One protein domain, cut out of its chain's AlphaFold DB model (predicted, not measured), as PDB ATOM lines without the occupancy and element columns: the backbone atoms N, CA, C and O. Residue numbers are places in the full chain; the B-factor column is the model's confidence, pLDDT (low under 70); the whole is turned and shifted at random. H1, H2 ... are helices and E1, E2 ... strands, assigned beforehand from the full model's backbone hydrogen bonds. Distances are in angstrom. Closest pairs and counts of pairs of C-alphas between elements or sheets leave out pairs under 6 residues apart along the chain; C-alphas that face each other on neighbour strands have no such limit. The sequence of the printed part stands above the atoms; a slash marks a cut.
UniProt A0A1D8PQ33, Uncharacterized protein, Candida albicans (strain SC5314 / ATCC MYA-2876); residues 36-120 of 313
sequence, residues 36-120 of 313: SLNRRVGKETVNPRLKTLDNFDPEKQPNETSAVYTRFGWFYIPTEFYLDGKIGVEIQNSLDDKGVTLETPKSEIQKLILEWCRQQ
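This is residues 36 to 120 of the 313 residues of an uncharacterized protein of Candida albicans (strain SC5314 / ATCC MYA-2876) (UniProt A0A1D8PQ33). A small body is built on a two-stranded hairpin, E3 and E4, with helix H2 packed beside E3 and helix H3 beside E4, the two helices crossing. An arm of H1 and a second small hairpin, E1 and E2, leads away from this body and makes much of the length. The printed part has 85 residues, with the order E1 E2 H1 E3 E4 H2 H3; both two-stranded sheets are antiparallel and the class is mixed, helices and strands. It is only just compact, close to loose, with a radius of gyration of the C-alphas of 14.3 A, and elongated, spanning 48 by 30 by 22 A.

Find C-alpha 36 at (-23.331, 34.910, -8.340), where E1, residues 36 to 38, begins. E2 follows at residues 43 to 46, then H1 at 48 to 54, 10.5 A long. At C-alpha 65, (-13.465, 24.872, -25.621), E3 begins and runs 16.4 A to residue 70; E4, residues 73 to 78, measures 16.6 A. H2 takes residues 87 to 97, 15.2 A, and H3 residues 106 to 119, 20.2 A, ending at C-alpha 119, (-29.221, 32.139, -19.593).

In the hairpin E1 and E2, look for N 36 and O 45, 2.8 A apart. In the hairpin E3 and E4, N 68 and O 75 are 2.9 A apart. The closest C-alphas of E3 and H2 are those of Val 68 and Gly 88, 5.9 A; of E4 and H3, those of Phe 75 and Gln 110, 6.3 A. H2 and H3 touch, closest at C-alphas 91 and 113, 6.9 A, only just about perpendicular at 71 degrees. H1 and H3 only just touch, with 3 pairs of C-alphas within 8 A, made by residues 114 to 118 of H3 alone; the closest are Leu 50 and Arg 118, 6.8 A, at a shallow tilt of 17 degrees, opposite ways. E1 and E2 are apart from E3, E4, H2 and H3. In H2 and H3 every O i to N i+4 pair is within hydrogen-bond range; in H1, 2 of 3.

The C-alphas farthest apart, those of Val 41 and Glu 103, are 48.9 A from each other. The printed part has no cut, and no link is long. Mean pLDDT of the printed part is 76.4, with residues 36 to 54 and 83 to 85 under 70.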
ATOM      1  N   SER A  36     -23.837  36.018  -9.141       53.94
ATOM      2  CA  SER A  36     -23.331  34.910  -8.340       53.94
ATOM      3  C   SER A  36     -23.238  35.351  -6.884       53.94
ATOM      4  O   SER A  36     -22.786  36.455  -6.584       53.94
ATOM      5  N   LEU A  37     -23.668  34.498  -5.954       51.88
ATOM      6  CA  LEU A  37     -23.684  34.850  -4.536       51.88
ATOM      7  C   LEU A  37     -22.377  34.432  -3.858       51.88
ATOM      8  O   LEU A  37     -22.085  33.240  -3.692       51.88
ATOM      9  N   ASN A  38     -21.594  35.412  -3.406       52.43
ATOM     10  CA  ASN A  38     -20.391  35.139  -2.636       52.43
ATOM     11  C   ASN A  38     -20.761  34.780  -1.190       52.43
ATOM     12  O   ASN A  38     -20.969  35.653  -0.347       52.43
ATOM     13  N   ARG A  39     -20.792  33.479  -0.874       51.26
ATOM     14  CA  ARG A  39     -21.169  32.971   0.462       51.26
ATOM     15  C   ARG A  39     -20.377  33.562   1.630       51.26
ATOM     16  O   ARG A  39     -20.895  33.550   2.738       51.26
ATOM     17  N   ARG A  40     -19.131  34.013   1.427       52.77
ATOM     18  CA  ARG A  40     -18.324  34.580   2.525       52.77
ATOM     19  C   ARG A  40     -18.721  36.008   2.873       52.77
ATOM     20  O   ARG A  40     -18.583  36.392   4.024       52.77
ATOM     21  N   VAL A  41     -19.159  36.782   1.882       56.10
ATOM     22  CA  VAL A  41     -19.389  38.229   2.022       56.10
ATOM     23  C   VAL A  41     -20.885  38.563   2.008       56.10
ATOM     24  O   VAL A  41     -21.270  39.650   2.415       56.10
ATOM     25  N   GLY A  42     -21.740  37.641   1.548       54.50
ATOM     26  CA  GLY A  42     -23.182  37.871   1.424       54.50
ATOM     27  C   GLY A  42     -23.551  38.889   0.341       54.50
ATOM     28  O   GLY A  42     -24.685  39.344   0.308       54.50
ATOM     29  N   LYS A  43     -22.602  39.254  -0.531       57.38
ATOM     30  CA  LYS A  43     -22.808  40.182  -1.647       57.38
ATOM     31  C   LYS A  43     -22.973  39.413  -2.953       57.38
ATOM     32  O   LYS A  43     -22.241  38.447  -3.201       57.38
ATOM     33  N   GLU A  44     -23.913  39.862  -3.772       57.21
ATOM     34  CA  GLU A  44     -24.017  39.460  -5.171       57.21
ATOM     35  C   GLU A  44     -22.844  40.062  -5.945       57.21
ATOM     36  O   GLU A  44     -22.516  41.242  -5.825       57.21
ATOM     37  N   THR A  45     -22.159  39.217  -6.700       58.58
ATOM     38  CA  THR A  45     -21.063  39.594  -7.586       58.58
ATOM     39  C   THR A  45     -21.417  39.177  -9.002       58.58
ATOM     40  O   THR A  45     -22.002  38.109  -9.189       58.58
ATOM     41  N   VAL A  46     -21.037  39.984  -9.996       62.75
ATOM     42  CA  VAL A  46     -21.244  39.671 -11.421       62.75
ATOM     43  C   VAL A  46     -20.739  38.261 -11.719       62.75
ATOM     44  O   VAL A  46     -19.639  37.896 -11.291       62.75
ATOM     45  N   ASN A  47     -21.549  37.464 -12.418       63.13
ATOM     46  CA  ASN A  47     -21.223  36.087 -12.757       63.13
ATOM     47  C   ASN A  47     -19.906  36.042 -13.564       63.13
ATOM     48  O   ASN A  47     -19.859  36.544 -14.690       63.13
ATOM     49  N   PRO A  48     -18.820  35.450 -13.026       64.55
ATOM     50  CA  PRO A  48     -17.520  35.471 -13.688       64.55
ATOM     51  C   PRO A  48     -17.530  34.733 -15.033       64.55
ATOM     52  O   PRO A  48     -16.717  35.068 -15.887       64.55
ATOM     53  N   ARG A  49     -18.474  33.800 -15.255       65.50
ATOM     54  CA  ARG A  49     -18.596  33.072 -16.531       65.50
ATOM     55  C   ARG A  49     -18.947  33.968 -17.705       65.50
ATOM     56  O   ARG A  49     -18.574  33.654 -18.829       65.50
ATOM     57  N   LEU A  50     -19.687  35.052 -17.459       61.28
ATOM     58  CA  LEU A  50     -20.094  35.967 -18.524       61.28
ATOM     59  C   LEU A  50     -18.868  36.641 -19.146       61.28
ATOM     60  O   LEU A  50     -18.784  36.728 -20.364       61.28
ATOM     61  N   LYS A  51     -17.853  36.967 -18.331       64.25
ATOM     62  CA  LYS A  51     -16.566  37.479 -18.829       64.25
ATOM     63  C   LYS A  51     -15.837  36.467 -19.712       64.25
ATOM     64  O   LYS A  51     -15.209  36.860 -20.689       64.25
ATOM     65  N   THR A  52     -15.905  35.181 -19.366       62.57
ATOM     66  CA  THR A  52     -15.326  34.099 -20.179       62.57
ATOM     67  C   THR A  52     -16.084  33.937 -21.495       62.57
ATOM     68  O   THR A  52     -15.476  33.687 -22.527       62.57
ATOM     69  N   LEU A  53     -17.408  34.106 -21.472       65.82
ATOM     70  CA  LEU A  53     -18.259  33.931 -22.645       65.82
ATOM     71  C   LEU A  53     -18.162  35.099 -23.638       65.82
ATOM     72  O   LEU A  53     -18.220  34.866 -24.839       65.82
ATOM     73  N   ASP A  54     -17.961  36.329 -23.161       68.61
ATOM     74  CA  ASP A  54     -17.768  37.500 -24.030       68.61
ATOM     75  C   ASP A  54     -16.433  37.460 -24.795       68.61
ATOM     76  O   ASP A  54     -16.354  37.949 -25.918       68.61
ATOM     77  N   ASN A  55     -15.409  36.824 -24.218       70.21
ATOM     78  CA  ASN A  55     -14.088  36.641 -24.832       70.21
ATOM     79  C   ASN A  55     -13.894  35.239 -25.436       70.21
ATOM     80  O   ASN A  55     -12.762  34.850 -25.727       70.21
ATOM     81  N   PHE A  56     -14.971  34.462 -25.583       70.05
ATOM     82  CA  PHE A  56     -14.880  33.079 -26.033       70.05
ATOM     83  C   PHE A  56     -14.504  33.011 -27.514       70.05
ATOM     84  O   PHE A  56     -15.293  33.373 -28.387       70.05
ATOM     85  N   ASP A  57     -13.304  32.501 -27.780       73.47
ATOM     86  CA  ASP A  57     -12.797  32.264 -29.124       73.47
ATOM     87  C   ASP A  57     -12.245  30.828 -29.205       73.47
ATOM     88  O   ASP A  57     -11.186  30.541 -28.625       73.47
ATOM     89  N   PRO A  58     -12.959  29.904 -29.878       70.45
ATOM     90  CA  PRO A  58     -12.607  28.488 -29.879       70.45
ATOM     91  C   PRO A  58     -11.247  28.208 -30.529       70.45
ATOM     92  O   PRO A  58     -10.591  27.232 -30.166       70.45
ATOM     93  N   GLU A  59     -10.794  29.066 -31.449       75.93
ATOM     94  CA  GLU A  59      -9.509  28.901 -32.138       75.93
ATOM     95  C   GLU A  59      -8.323  29.339 -31.271       75.93
ATOM     96  O   GLU A  59      -7.266  28.705 -31.288       75.93
ATOM     97  N   LYS A  60      -8.488  30.397 -30.469       79.32
ATOM     98  CA  LYS A  60      -7.416  30.910 -29.598       79.32
ATOM     99  C   LYS A  60      -7.272  30.111 -28.306       79.32
ATOM    100  O   LYS A  60      -6.183  30.083 -27.730       79.32
ATOM    101  N   GLN A  61      -8.352  29.493 -27.824       75.68
ATOM    102  CA  GLN A  61      -8.392  28.812 -26.526       75.68
ATOM    103  C   GLN A  61      -8.995  27.400 -26.632       75.68
ATOM    104  O   GLN A  61     -10.085  27.137 -26.111       75.68
ATOM    105  N   PRO A  62      -8.274  26.432 -27.229       73.73
ATOM    106  CA  PRO A  62      -8.779  25.066 -27.376       73.73
ATOM    107  C   PRO A  62      -9.016  24.370 -26.025       73.73
ATOM    108  O   PRO A  62      -9.924  23.556 -25.898       73.73
ATOM    109  N   ASN A  63      -8.246  24.719 -24.988       75.85
ATOM    110  CA  ASN A  63      -8.352  24.104 -23.657       75.85
ATOM    111  C   ASN A  63      -9.627  24.491 -22.892       75.85
ATOM    112  O   ASN A  63     -10.037  23.771 -21.981       75.85
ATOM    113  N   GLU A  64     -10.223  25.637 -23.223       74.15
ATOM    114  CA  GLU A  64     -11.461  26.137 -22.609       74.15
ATOM    115  C   GLU A  64     -12.680  25.887 -23.505       74.15
ATOM    116  O   GLU A  64     -13.798  26.310 -23.194       74.15
ATOM    117  N   THR A  65     -12.467  25.162 -24.603       80.65
ATOM    118  CA  THR A  65     -13.465  24.872 -25.621       80.65
ATOM    119  C   THR A  65     -13.882  23.410 -25.555       80.65
ATOM    120  O   THR A  65     -13.087  22.481 -25.432       80.65
ATOM    121  N   SER A  66     -15.182  23.185 -25.636       82.61
ATOM    122  CA  SER A  66     -15.805  21.879 -25.792       82.61
ATOM    123  C   SER A  66     -16.781  21.929 -26.962       82.61
ATOM    124  O   SER A  66     -17.059  22.996 -27.508       82.61
ATOM    125  N   ALA A  67     -17.282  20.772 -27.383       83.69
ATOM    126  CA  ALA A  67     -18.219  20.688 -28.493       83.69
ATOM    127  C   ALA A  67     -19.470  19.913 -28.085       83.69
ATOM    128  O   ALA A  67     -19.401  18.938 -27.332       83.69
ATOM    129  N   VAL A  68     -20.616  20.351 -28.597       84.02
ATOM    130  CA  VAL A  68     -21.896  19.660 -28.455       84.02
ATOM    131  C   VAL A  68     -22.397  19.259 -29.829       84.02
ATOM    132  O   VAL A  68     -22.356  20.040 -30.781       84.02
ATOM    133  N   TYR A  69     -22.878  18.023 -29.908       84.55
ATOM    134  CA  TYR A  69     -23.545  17.501 -31.085       84.55
ATOM    135  C   TYR A  69     -25.049  17.749 -30.993       84.55
ATOM    136  O   TYR A  69     -25.688  17.396 -30.000       84.55
ATOM    137  N   THR A  70     -25.601  18.338 -32.045       83.85
ATOM    138  CA  THR A  70     -27.038  18.572 -32.239       83.85
ATOM    139  C   THR A  70     -27.457  17.994 -33.591       83.85
ATOM    140  O   THR A  70     -26.605  17.603 -34.393       83.85
ATOM    141  N   ARG A  71     -28.757  17.989 -33.910       82.74
ATOM    142  CA  ARG A  71     -29.236  17.514 -35.224       82.74
ATOM    143  C   ARG A  71     -28.711  18.335 -36.411       82.74
ATOM    144  O   ARG A  71     -28.734  17.849 -37.536       82.74
ATOM    145  N   PHE A  72     -28.251  19.563 -36.166       84.10
ATOM    146  CA  PHE A  72     -27.706  20.464 -37.188       84.10
ATOM    147  C   PHE A  72     -26.174  20.361 -37.325       84.10
ATOM    148  O   PHE A  72     -25.578  21.022 -38.178       84.10
ATOM    149  N   GLY A  73     -25.527  19.541 -36.488       87.65
ATOM    150  CA  GLY A  73     -24.084  19.306 -36.490       87.65
ATOM    151  C   GLY A  73     -23.401  19.618 -35.156       87.65
ATOM    152  O   GLY A  73     -24.038  19.695 -34.103       87.65
ATOM    153  N   TRP A  74     -22.075  19.762 -35.222       86.38
ATOM    154  CA  TRP A  74     -21.211  20.077 -34.084       86.38
ATOM    155  C   TRP A  74     -21.067  21.587 -33.898       86.38
ATOM    156  O   TRP A  74     -20.757  22.300 -34.851       86.38
ATOM    157  N   PHE A  75     -21.241  22.042 -32.659       87.82
ATOM    158  CA  PHE A  75     -21.130  23.449 -32.271       87.82
ATOM    159  C   PHE A  75     -20.214  23.614 -31.062       87.82
ATOM    160  O   PHE A  75     -20.141  22.733 -30.201       87.82
ATOM    161  N   TYR A  76     -19.521  24.751 -30.998       86.90
ATOM    162  CA  TYR A  76     -18.567  25.047 -29.931       86.90
ATOM    163  C   TYR A  76     -19.273  25.603 -28.701       86.90
ATOM    164  O   TYR A  76     -20.145  26.463 -28.805       86.90
ATOM    165  N   ILE A  77     -18.866  25.143 -27.524       84.39
ATOM    166  CA  ILE A  77     -19.387  25.586 -26.233       84.39
ATOM    167  C   ILE A  77     -18.222  25.710 -25.254       84.39
ATOM    168  O   ILE A  77     -17.376  24.816 -25.219       84.39
ATOM    169  N   PRO A  78     -18.167  26.749 -24.407       81.17
ATOM    170  CA  PRO A  78     -17.134  26.822 -23.387       81.17
ATOM    171  C   PRO A  78     -17.223  25.623 -22.430       81.17
ATOM    172  O   PRO A  78     -18.300  25.289 -21.928       81.17
ATOM    173  N   THR A  79     -16.086  25.005 -22.106       77.86
ATOM    174  CA  THR A  79     -15.983  23.837 -21.203       77.86
ATOM    175  C   THR A  79     -16.603  24.094 -19.833       77.86
ATOM    176  O   THR A  79     -16.981  23.182 -19.099       77.86
ATOM    177  N   GLU A  80     -16.713  25.359 -19.449       74.73
ATOM    178  CA  GLU A  80     -17.448  25.747 -18.267       74.73
ATOM    179  C   GLU A  80     -18.912  25.294 -18.303       74.73
ATOM    180  O   GLU A  80     -19.385  24.715 -17.324       74.73
ATOM    181  N   PHE A  81     -19.619  25.518 -19.403       73.98
ATOM    182  CA  PHE A  81     -21.031  25.167 -19.512       73.98
ATOM    183  C   PHE A  81     -21.233  23.664 -19.697       73.98
ATOM    184  O   PHE A  81     -22.268  23.157 -19.286       73.98
ATOM    185  N   TYR A  82     -20.226  22.940 -20.195       70.97
ATOM    186  CA  TYR A  82     -20.251  21.487 -20.369       70.97
ATOM    187  C   TYR A  82     -20.104  20.735 -19.026       70.97
ATOM    188  O   TYR A  82     -19.017  20.300 -18.642       70.97
ATOM    189  N   LEU A  83     -21.195  20.623 -18.263       64.00
ATOM    190  CA  LEU A  83     -21.221  19.976 -16.941       64.00
ATOM    191  C   LEU A  83     -21.900  18.598 -16.921       64.00
ATOM    192  O   LEU A  83     -21.517  17.764 -16.100       64.00
ATOM    193  N   ASP A  84     -22.886  18.356 -17.786       63.59
ATOM    194  CA  ASP A  84     -23.698  17.135 -17.781       63.59
ATOM    195  C   ASP A  84     -23.944  16.617 -19.207       63.59
ATOM    196  O   ASP A  84     -24.073  17.389 -20.157       63.59
ATOM    197  N   GLY A  85     -24.067  15.298 -19.361       67.42
ATOM    198  CA  GLY A  85     -24.343  14.652 -20.652       67.42
ATOM    199  C   GLY A  85     -25.718  15.002 -21.235       67.42
ATOM    200  O   GLY A  85     -25.999  14.689 -22.388       67.42
ATOM    201  N   LYS A  86     -26.574  15.667 -20.451       76.71
ATOM    202  CA  LYS A  86     -27.911  16.120 -20.857       76.71
ATOM    203  C   LYS A  86     -27.925  17.449 -21.606       76.71
ATOM    204  O   LYS A  86     -28.926  17.756 -22.243       76.71
ATOM    205  N   ILE A  87     -26.821  18.196 -21.593       80.73
ATOM    206  CA  ILE A  87     -26.740  19.526 -22.213       80.73
ATOM    207  C   ILE A  87     -27.072  19.478 -23.705       80.73
ATOM    208  O   ILE A  87     -27.759  20.361 -24.205       80.73
ATOM    209  N   GLY A  88     -26.644  18.428 -24.415       78.29
ATOM    210  CA  GLY A  88     -26.979  18.270 -25.833       78.29
ATOM    211  C   GLY A  88     -28.487  18.216 -26.092       78.29
ATOM    212  O   GLY A  88     -28.960  18.806 -27.058       78.29
ATOM    213  N   VAL A  89     -29.247  17.579 -25.196       82.78
ATOM    214  CA  VAL A  89     -30.713  17.493 -25.288       82.78
ATOM    215  C   VAL A  89     -31.359  18.836 -24.952       82.78
ATOM    216  O   VAL A  89     -32.270  19.267 -25.647       82.78
ATOM    217  N   GLU A  90     -30.877  19.524 -23.917       84.18
ATOM    218  CA  GLU A  90     -31.420  20.826 -23.504       84.18
ATOM    219  C   GLU A  90     -31.196  21.910 -24.564       84.18
ATOM    220  O   GLU A  90     -32.105  22.687 -24.858       84.18
ATOM    221  N   ILE A  91     -30.017  21.920 -25.187       85.91
ATOM    222  CA  ILE A  91     -29.708  22.824 -26.297       85.91
ATOM    223  C   ILE A  91     -30.558  22.483 -27.516       85.91
ATOM    224  O   ILE A  91     -31.114  23.388 -28.131       85.91
ATOM    225  N   GLN A  92     -30.695  21.197 -27.858       85.79
ATOM    226  CA  GLN A  92     -31.536  20.775 -28.977       85.79
ATOM    227  C   GLN A  92     -32.987  21.240 -28.789       85.79
ATOM    228  O   GLN A  92     -33.538  21.854 -29.698       85.79
ATOM    229  N   ASN A  93     -33.560  21.036 -27.601       87.88
ATOM    230  CA  ASN A  93     -34.909  21.504 -27.280       87.88
ATOM    231  C   ASN A  93     -35.011  23.033 -27.374       87.88
ATOM    232  O   ASN A  93     -35.949  23.544 -27.970       87.88
ATOM    233  N   SER A  94     -34.015  23.773 -26.875       86.86
ATOM    234  CA  SER A  94     -34.015  25.236 -26.984       86.86
ATOM    235  C   SER A  94     -33.921  25.738 -28.428       86.86
ATOM    236  O   SER A  94     -34.452  26.809 -28.722       86.86
ATOM    237  N   LEU A  95     -33.220  25.027 -29.315       88.17
ATOM    238  CA  LEU A  95     -33.166  25.364 -30.741       88.17
ATOM    239  C   LEU A  95     -34.499  25.046 -31.430       88.17
ATOM    240  O   LEU A  95     -34.941  25.810 -32.287       88.17
ATOM    241  N   ASP A  96     -35.156  23.961 -31.022       88.06
ATOM    242  CA  ASP A  96     -36.480  23.580 -31.513       88.06
ATOM    243  C   ASP A  96     -37.552  24.593 -31.093       88.06
ATOM    244  O   ASP A  96     -38.333  25.035 -31.934       88.06
ATOM    245  N   ASP A  97     -37.514  25.054 -29.841       86.51
ATOM    246  CA  ASP A  97     -38.413  26.089 -29.318       86.51
ATOM    247  C   ASP A  97     -38.227  27.442 -30.029       86.51
ATOM    248  O   ASP A  97     -39.185  28.193 -30.210       86.51
ATOM    249  N   LYS A  98     -37.001  27.751 -30.477       86.47
ATOM    250  CA  LYS A  98     -36.696  28.943 -31.290       86.47
ATOM    251  C   LYS A  98     -37.034  28.769 -32.779       86.47
ATOM    252  O   LYS A  98     -36.821  29.700 -33.554       86.47
ATOM    253  N   GLY A  99     -37.554  27.609 -33.193       84.42
ATOM    254  CA  GLY A  99     -37.975  27.349 -34.572       84.42
ATOM    255  C   GLY A  99     -36.822  27.168 -35.565       84.42
ATOM    256  O   GLY A  99     -36.989  27.424 -36.754       84.42
ATOM    257  N   VAL A 100     -35.644  26.745 -35.101       85.84
ATOM    258  CA  VAL A 100     -34.460  26.564 -35.951       85.84
ATOM    259  C   VAL A 100     -34.664  25.383 -36.911       85.84
ATOM    260  O   VAL A 100     -34.934  24.250 -36.498       85.84
ATOM    261  N   THR A 101     -34.503  25.631 -38.210       85.21
ATOM    262  CA  THR A 101     -34.613  24.625 -39.279       85.21
ATOM    263  C   THR A 101     -33.244  24.276 -39.870       85.21
ATOM    264  O   THR A 101     -32.247  24.940 -39.599       85.21
ATOM    265  N   LEU A 102     -33.177  23.222 -40.693       82.53
ATOM    266  CA  LEU A 102     -31.941  22.795 -41.376       82.53
ATOM    267  C   LEU A 102     -31.376  23.851 -42.345       82.53
ATOM    268  O   LEU A 102     -30.203  23.775 -42.699       82.53
ATOM    269  N   GLU A 103     -32.195  24.818 -42.759       84.63
ATOM    270  CA  GLU A 103     -31.808  25.909 -43.665       84.63
ATOM    271  C   GLU A 103     -31.125  27.073 -42.936       84.63
ATOM    272  O   GLU A 103     -30.490  27.916 -43.568       84.63
ATOM    273  N   THR A 104     -31.229  27.125 -41.605       85.36
ATOM    274  CA  THR A 104     -30.612  28.201 -40.824       85.36
ATOM    275  C   THR A 104     -29.082  28.111 -40.880       85.36
ATOM    276  O   THR A 104     -28.500  27.025 -40.750       85.36
ATOM    277  N   PRO A 105     -28.380  29.240 -41.071       89.30
ATOM    278  CA  PRO A 105     -26.933  29.223 -41.178       89.30
ATOM    279  C   PRO A 105     -26.299  28.833 -39.838       89.30
ATOM    280  O   PRO A 105     -26.663  29.333 -38.771       89.30
ATOM    281  N   LYS A 106     -25.268  27.980 -39.892       85.47
ATOM    282  CA  LYS A 106     -24.556  27.471 -38.701       85.47
ATOM    283  C   LYS A 106     -24.049  28.582 -37.774       85.47
ATOM    284  O   LYS A 106     -23.994  28.391 -36.564       85.47
ATOM    285  N   SER A 107     -23.704  29.746 -38.323       86.38
ATOM    286  CA  SER A 107     -23.284  30.921 -37.553       86.38
ATOM    287  C   SER A 107     -24.390  31.484 -36.657       86.38
ATOM    288  O   SER A 107     -24.102  31.940 -35.553       86.38
ATOM    289  N   GLU A 108     -25.646  31.462 -37.104       86.77
ATOM    290  CA  GLU A 108     -26.785  31.901 -36.291       86.77
ATOM    291  C   GLU A 108     -27.093  30.881 -35.200       86.77
ATOM    292  O   GLU A 108     -27.245  31.263 -34.042       86.77
ATOM    293  N   ILE A 109     -27.054  29.587 -35.530       87.74
ATOM    294  CA  ILE A 109     -27.201  28.508 -34.543       87.74
ATOM    295  C   ILE A 109     -26.134  28.641 -33.446       87.74
ATOM    296  O   ILE A 109     -26.453  28.607 -32.259       87.74
ATOM    297  N   GLN A 110     -24.876  28.888 -33.824       87.20
ATOM    298  CA  GLN A 110     -23.783  29.119 -32.880       87.20
ATOM    299  C   GLN A 110     -24.060  30.323 -31.960       87.20
ATOM    300  O   GLN A 110     -23.822  30.237 -30.754       87.20
ATOM    301  N   LYS A 111     -24.609  31.430 -32.486       87.73
ATOM    302  CA  LYS A 111     -25.012  32.593 -31.670       87.73
ATOM    303  C   LYS A 111     -26.136  32.244 -30.692       87.73
ATOM    304  O   LYS A 111     -26.052  32.629 -29.529       87.73
ATOM    305  N   LEU A 112     -27.142  31.486 -31.129       87.71
ATOM    306  CA  LEU A 112     -28.253  31.050 -30.276       87.71
ATOM    307  C   LEU A 112     -27.786  30.132 -29.139       87.71
ATOM    308  O   LEU A 112     -28.305  30.229 -28.028       87.71
ATOM    309  N   ILE A 113     -26.790  29.281 -29.393       86.32
ATOM    310  CA  ILE A 113     -26.180  28.418 -28.372       86.32
ATOM    311  C   ILE A 113     -25.411  29.250 -27.337       86.32
ATOM    312  O   ILE A 113     -25.525  29.001 -26.135       86.32
ATOM    313  N   LEU A 114     -24.650  30.258 -27.773       84.75
ATOM    314  CA  LEU A 114     -23.954  31.167 -26.856       84.75
ATOM    315  C   LEU A 114     -24.941  31.997 -26.024       84.75
ATOM    316  O   LEU A 114     -24.733  32.188 -24.826       84.75
ATOM    317  N   GLU A 115     -26.043  32.438 -26.630       85.76
ATOM    318  CA  GLU A 115     -27.137  33.107 -25.927       85.76
ATOM    319  C   GLU A 115     -27.792  32.182 -24.890       85.76
ATOM    320  O   GLU A 115     -28.013  32.589 -23.750       85.76
ATOM    321  N   TRP A 116     -28.025  30.914 -25.238       85.86
ATOM    322  CA  TRP A 116     -28.527  29.910 -24.301       85.86
ATOM    323  C   TRP A 116     -27.575  29.715 -23.115       85.86
ATOM    324  O   TRP A 116     -28.023  29.677 -21.969       85.86
ATOM    325  N   CYS A 117     -26.261  29.674 -23.360       81.85
ATOM    326  CA  CYS A 117     -25.258  29.573 -22.300       81.85
ATOM    327  C   CYS A 117     -25.336  30.761 -21.326       81.85
ATOM    328  O   CYS A 117     -25.223  30.560 -20.118       81.85
ATOM    329  N   ARG A 118     -25.594  31.985 -21.813       80.18
ATOM    330  CA  ARG A 118     -25.774  33.169 -20.947       80.18
ATOM    331  C   ARG A 118     -26.962  33.039 -19.998       80.18
ATOM    332  O   ARG A 118     -26.910  33.592 -18.906       80.18
ATOM    333  N   GLN A 119     -28.007  32.316 -20.393       77.79
ATOM    334  CA  GLN A 119     -29.221  32.139 -19.593       77.79
ATOM    335  C   GLN A 119     -29.089  31.040 -18.524       77.79
ATOM    336  O   GLN A 119     -29.940  30.947 -17.640       77.79
ATOM    337  N   GLN A 120     -28.033  30.217 -18.568       73.26
ATOM    338  CA  GLN A 120     -27.886  29.098 -17.640       73.26
ATOM    339  C   GLN A 120     -27.462  29.547 -16.230       73.26
ATOM    340  O   GLN A 120     -26.532  30.348 -16.081       73.26
TER     341      GLN A 120